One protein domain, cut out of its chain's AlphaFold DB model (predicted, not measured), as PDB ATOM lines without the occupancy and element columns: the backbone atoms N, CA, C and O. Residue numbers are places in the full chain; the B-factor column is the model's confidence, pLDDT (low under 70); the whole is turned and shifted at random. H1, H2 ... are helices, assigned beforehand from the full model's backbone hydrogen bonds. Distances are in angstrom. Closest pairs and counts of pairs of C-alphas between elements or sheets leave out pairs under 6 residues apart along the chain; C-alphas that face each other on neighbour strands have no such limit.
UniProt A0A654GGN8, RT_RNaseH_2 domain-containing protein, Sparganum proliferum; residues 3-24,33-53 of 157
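AT A GLANCE: This is residues 3 to 24 and 33 to 53 of the 157 residues of the protein "RT_RNaseH_2 domain-containing protein" of Sparganum proliferum (UniProt A0A654GGN8). A turning stretch with no named element, residues 3 to 11, leads into a short helix, H1, which packs slantwise on one side of a longer helix, H2, that runs along the length of the domain. The printed part has 43 residues with two named helices, H1 then H2, and no named strand; its class is all helix. It is only just compact, close to loose, with a radius of gyration of the C-alphas of 10.5 A, and elongated, spanning 33 by 18 by 13 A.

HOW THE PARTS SIT: H1, residues 12 to 23, touches H2, residues 34 to 52, with residues 15 to 19 alone, and H2 touches it with residues 36 to 43 alone. Their closest C-alphas, of Thr 15 and Ala 39, are 6.1 A apart. They run opposite ways at a steep tilt of 41 degrees. Every O i to N i+4 pair is within hydrogen-bond range in H2, and 5 of 8 in H1.

IN THESE COORDINATES: H1 begins at C-alpha 12 (39.569, -7.410, -14.206) and is 16.9 A long. H2, 27.0 A long, ends at C-alpha 52 (28.150, -19.890, -8.204).

THE WHOLE: The C-alphas farthest apart, of Ser 24 and Leu 53, are 34.5 A apart. Residues 25 to 32 are not printed; C-alphas 24 and 33 are 15.6 A apart across the cut. Mean pLDDT of the printed part is 74.4, with 12 residues under 70, among them 50 to 53.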
ATOM      1  N   ASN A   3      36.827 -12.032 -21.504       69.12
ATOM      2  CA  ASN A   3      36.234 -10.729 -21.829       69.12
ATOM      3  C   ASN A   3      34.752 -10.602 -21.434       69.12
ATOM      4  O   ASN A   3      34.348  -9.521 -21.017       69.12
ATOM      5  N   PHE A   4      33.966 -11.684 -21.486       67.00
ATOM      6  CA  PHE A   4      32.545 -11.650 -21.111       67.00
ATOM      7  C   PHE A   4      32.314 -11.370 -19.627       67.00
ATOM      8  O   PHE A   4      31.298 -10.794 -19.250       67.00
ATOM      9  N   TYR A   5      33.275 -11.750 -18.791       69.44
ATOM     10  CA  TYR A   5      33.176 -11.647 -17.343       69.44
ATOM     11  C   TYR A   5      33.794 -10.362 -16.791       69.44
ATOM     12  O   TYR A   5      33.715 -10.123 -15.591       69.44
ATOM     13  N   ARG A   6      34.364  -9.489 -17.639       71.50
ATOM     14  CA  ARG A   6      34.997  -8.230 -17.196       71.50
ATOM     15  C   ARG A   6      34.086  -7.364 -16.325       71.50
ATOM     16  O   ARG A   6      34.585  -6.704 -15.424       71.50
ATOM     17  N   ARG A   7      32.775  -7.375 -16.590       67.75
ATOM     18  CA  ARG A   7      31.775  -6.600 -15.833       67.75
ATOM     19  C   ARG A   7      31.484  -7.173 -14.446       67.75
ATOM     20  O   ARG A   7      31.102  -6.421 -13.561       67.75
ATOM     21  N   SER A   8      31.648  -8.480 -14.274       63.31
ATOM     22  CA  SER A   8      31.329  -9.195 -13.032       63.31
ATOM     23  C   SER A   8      32.566  -9.441 -12.165       63.31
ATOM     24  O   SER A   8      32.443  -9.825 -11.008       63.31
ATOM     25  N   LEU A   9      33.760  -9.208 -12.717       70.94
ATOM     26  CA  LEU A   9      35.039  -9.391 -12.048       70.94
ATOM     27  C   LEU A   9      35.609  -8.041 -11.568       70.94
ATOM     28  O   LEU A   9      35.902  -7.176 -12.403       70.94
ATOM     29  N   PRO A  10      35.827  -7.847 -10.255       68.06
ATOM     30  CA  PRO A  10      36.498  -6.657  -9.742       68.06
ATOM     31  C   PRO A  10      37.954  -6.610 -10.228       68.06
ATOM     32  O   PRO A  10      38.620  -7.639 -10.290       68.06
ATOM     33  N   ARG A  11      38.447  -5.413 -10.587       70.94
ATOM     34  CA  ARG A  11      39.826  -5.176 -11.082       70.94
ATOM     35  C   ARG A  11      40.251  -6.055 -12.268       70.94
ATOM     36  O   ARG A  11      41.434  -6.271 -12.502       70.94
ATOM     37  N   SER A  12      39.292  -6.514 -13.076       69.62
ATOM     38  CA  SER A  12      39.569  -7.410 -14.206       69.62
ATOM     39  C   SER A  12      40.564  -6.848 -15.222       69.62
ATOM     40  O   SER A  12      41.277  -7.619 -15.856       69.62
ATOM     41  N   ALA A  13      40.635  -5.523 -15.374       75.75
ATOM     42  CA  ALA A  13      41.609  -4.876 -16.244       75.75
ATOM     43  C   ALA A  13      43.052  -5.145 -15.794       75.75
ATOM     44  O   ALA A  13      43.852  -5.550 -16.629       75.75
ATOM     45  N   ASP A  14      43.352  -5.005 -14.500       75.62
ATOM     46  CA  ASP A  14      44.700  -5.190 -13.947       75.62
ATOM     47  C   ASP A  14      45.141  -6.652 -14.066       75.62
ATOM     48  O   ASP A  14      46.231  -6.950 -14.552       75.62
ATOM     49  N   THR A  15      44.251  -7.588 -13.721       71.31
ATOM     50  CA  THR A  15      44.550  -9.023 -13.797       71.31
ATOM     51  C   THR A  15      44.710  -9.505 -15.242       71.31
ATOM     52  O   THR A  15      45.574 -10.329 -15.537       71.31
ATOM     53  N   ILE A  16      43.901  -8.982 -16.173       75.75
ATOM     54  CA  ILE A  16      44.054  -9.282 -17.604       75.75
ATOM     55  C   ILE A  16      45.329  -8.646 -18.142       75.75
ATOM     56  O   ILE A  16      46.005  -9.291 -18.936       75.75
ATOM     57  N   LEU A  17      45.678  -7.426 -17.720       77.62
ATOM     58  CA  LEU A  17      46.875  -6.723 -18.175       77.62
ATOM     59  C   LEU A  17      48.124  -7.571 -17.925       77.62
ATOM     60  O   LEU A  17      48.872  -7.792 -18.873       77.62
ATOM     61  N   SER A  18      48.281  -8.129 -16.721       74.38
ATOM     62  CA  SER A  18      49.395  -9.025 -16.366       74.38
ATOM     63  C   SER A  18      49.479 -10.280 -17.242       74.38
ATOM     64  O   SER A  18      50.567 -10.796 -17.477       74.38
ATOM     65  N   LEU A  19      48.348 -10.765 -17.761       76.44
ATOM     66  CA  LEU A  19      48.302 -11.908 -18.680       76.44
ATOM     67  C   LEU A  19      48.524 -11.491 -20.142       76.44
ATOM     68  O   LEU A  19      49.178 -12.200 -20.901       76.44
ATOM     69  N   THR A  20      47.983 -10.344 -20.559       77.94
ATOM     70  CA  THR A  20      48.137  -9.822 -21.928       77.94
ATOM     71  C   THR A  20      49.500  -9.188 -22.188       77.94
ATOM     72  O   THR A  20      49.956  -9.224 -23.329       77.94
ATOM     73  N   SER A  21      50.186  -8.670 -21.167       77.69
ATOM     74  CA  SER A  21      51.552  -8.146 -21.285       77.69
ATOM     75  C   SER A  21      52.535  -9.238 -21.721       77.69
ATOM     76  O   SER A  21      53.396  -8.979 -22.559       77.69
ATOM     77  N   LEU A  22      52.324 -10.482 -21.278       74.38
ATOM     78  CA  LEU A  22      53.097 -11.662 -21.693       74.38
ATOM     79  C   LEU A  22      52.933 -12.006 -23.177       74.38
ATOM     80  O   LEU A  22      53.751 -12.725 -23.737       74.38
ATOM     81  N   LEU A  23      51.871 -11.519 -23.821       73.00
ATOM     82  CA  LEU A  23      51.621 -11.733 -25.247       73.00
ATOM     83  C   LEU A  23      52.173 -10.586 -26.105       73.00
ATOM     84  O   LEU A  23      52.261 -10.721 -27.326       73.00
ATOM     85  N   SER A  24      52.546  -9.458 -25.494       67.81
ATOM     86  CA  SER A  24      53.070  -8.302 -26.219       67.81
ATOM     87  C   SER A  24      54.536  -8.522 -26.615       67.81
ATOM     88  O   SER A  24      55.410  -8.687 -25.774       67.81
ATOM     89  N   SER A  33      56.154 -17.708 -15.506       75.94
ATOM     90  CA  SER A  33      56.670 -17.443 -14.160       75.94
ATOM     91  C   SER A  33      55.559 -17.575 -13.104       75.94
ATOM     92  O   SER A  33      54.396 -17.817 -13.438       75.94
ATOM     93  N   ALA A  34      55.916 -17.443 -11.822       77.19
ATOM     94  CA  ALA A  34      54.971 -17.553 -10.708       77.19
ATOM     95  C   ALA A  34      53.868 -16.475 -10.761       77.19
ATOM     96  O   ALA A  34      52.691 -16.816 -10.703       77.19
ATOM     97  N   ASP A  35      54.219 -15.205 -10.997       76.62
ATOM     98  CA  ASP A  35      53.244 -14.101 -10.927       76.62
ATOM     99  C   ASP A  35      52.072 -14.231 -11.934       76.62
ATOM    100  O   ASP A  35      50.916 -14.047 -11.545       76.62
ATOM    101  N   PRO A  36      52.290 -14.601 -13.216       78.44
ATOM    102  CA  PRO A  36      51.203 -14.895 -14.153       78.44
ATOM    103  C   PRO A  36      50.337 -16.096 -13.777       78.44
ATOM    104  O   PRO A  36      49.143 -16.113 -14.088       78.44
ATOM    105  N   LEU A  37      50.934 -17.120 -13.163       83.44
ATOM    106  CA  LEU A  37      50.212 -18.311 -12.718       83.44
ATOM    107  C   LEU A  37      49.290 -17.977 -11.547       83.44
ATOM    108  O   LEU A  37      48.132 -18.399 -11.556       83.44
ATOM    109  N   ASP A  38      49.770 -17.168 -10.607       83.94
ATOM    110  CA  ASP A  38      48.984 -16.692  -9.471       83.94
ATOM    111  C   ASP A  38      47.840 -15.789  -9.944       83.94
ATOM    112  O   ASP A  38      46.677 -16.046  -9.624       83.94
ATOM    113  N   ALA A  39      48.126 -14.830 -10.835       80.62
ATOM    114  CA  ALA A  39      47.097 -14.004 -11.467       80.62
ATOM    115  C   ALA A  39      46.045 -14.858 -12.199       80.62
ATOM    116  O   ALA A  39      44.842 -14.608 -12.107       80.62
ATOM    117  N   PHE A  40      46.460 -15.916 -12.901       83.75
ATOM    118  CA  PHE A  40      45.531 -16.842 -13.549       83.75
ATOM    119  C   PHE A  40      44.682 -17.645 -12.543       83.75
ATOM    120  O   PHE A  40      43.502 -17.914 -12.803       83.75
ATOM    121  N   GLY A  41      45.252 -18.013 -11.395       85.31
ATOM    122  CA  GLY A  41      44.545 -18.646 -10.282       85.31
ATOM    123  C   GLY A  41      43.480 -17.735  -9.664       85.31
ATOM    124  O   GLY A  41      42.336 -18.164  -9.464       85.31
ATOM    125  N   GLU A  42      43.806 -16.462  -9.446       83.19
ATOM    126  CA  GLU A  42      42.859 -15.451  -8.963       83.19
ATOM    127  C   GLU A  42      41.689 -15.273  -9.933       83.19
ATOM    128  O   GLU A  42      40.526 -15.301  -9.522       83.19
ATOM    129  N   VAL A  43      41.977 -15.191 -11.235       81.25
ATOM    130  CA  VAL A  43      40.952 -15.114 -12.286       81.25
ATOM    131  C   VAL A  43      40.005 -16.301 -12.229       81.25
ATOM    132  O   VAL A  43      38.788 -16.120 -12.275       81.25
ATOM    133  N   LYS A  44      40.541 -17.523 -12.138       83.00
ATOM    134  CA  LYS A  44      39.720 -18.737 -12.042       83.00
ATOM    135  C   LYS A  44      38.807 -18.695 -10.827       83.00
ATOM    136  O   LYS A  44      37.622 -19.009 -10.942       83.00
ATOM    137  N   THR A  45      39.346 -18.288  -9.684       82.94
ATOM    138  CA  THR A  45      38.601 -18.218  -8.426       82.94
ATOM    139  C   THR A  45      37.489 -17.178  -8.516       82.94
ATOM    140  O   THR A  45      36.333 -17.477  -8.226       82.94
ATOM    141  N   ALA A  46      37.799 -15.984  -9.019       79.19
ATOM    142  CA  ALA A  46      36.828 -14.912  -9.182       79.19
ATOM    143  C   ALA A  46      35.726 -15.264 -10.202       79.19
ATOM    144  O   ALA A  46      34.553 -14.981  -9.960       79.19
ATOM    145  N   LEU A  47      36.071 -15.949 -11.301       77.19
ATOM    146  CA  LEU A  47      35.095 -16.472 -12.267       77.19
ATOM    147  C   LEU A  47      34.159 -17.502 -11.634       77.19
ATOM    148  O   LEU A  47      32.947 -17.442 -11.832       77.19
ATOM    149  N   THR A  48      34.723 -18.431 -10.863       76.44
ATOM    150  CA  THR A  48      33.962 -19.496 -10.201       76.44
ATOM    151  C   THR A  48      32.998 -18.905  -9.173       76.44
ATOM    152  O   THR A  48      31.813 -19.226  -9.183       76.44
ATOM    153  N   ASN A  49      33.466 -17.953  -8.364       75.62
ATOM    154  CA  ASN A  49      32.638 -17.259  -7.377       75.62
ATOM    155  C   ASN A  49      31.523 -16.428  -8.027       75.62
ATOM    156  O   ASN A  49      30.399 -16.419  -7.534       75.62
ATOM    157  N   SER A  50      31.803 -15.767  -9.155       69.38
ATOM    158  CA  SER A  50      30.789 -15.004  -9.892       69.38
ATOM    159  C   SER A  50      29.702 -15.890 -10.507       69.38
ATOM    160  O   SER A  50      28.580 -15.416 -10.668       69.38
ATOM    161  N   ALA A  51      30.022 -17.128 -10.892       62.84
ATOM    162  CA  ALA A  51      29.061 -18.054 -11.491       62.84
ATOM    163  C   ALA A  51      28.233 -18.818 -10.439       62.84
ATOM    164  O   ALA A  51      27.076 -19.134 -10.688       62.84
ATOM    165  N   LEU A  52      28.801 -19.095  -9.258       61.72
ATOM    166  CA  LEU A  52      28.150 -19.890  -8.204       61.72
ATOM    167  C   LEU A  52      27.021 -19.163  -7.454       61.72
ATOM    168  O   LEU A  52      26.189 -19.823  -6.836       61.72
ATOM    169  N   LEU A  53      26.986 -17.829  -7.470       57.66
ATOM    170  CA  LEU A  53      26.115 -17.037  -6.586       57.66
ATOM    171  C   LEU A  53      24.813 -16.540  -7.230       57.66
ATOM    172  O   LEU A  53      24.015 -15.881  -6.562       57.66
TER     173      LEU A  53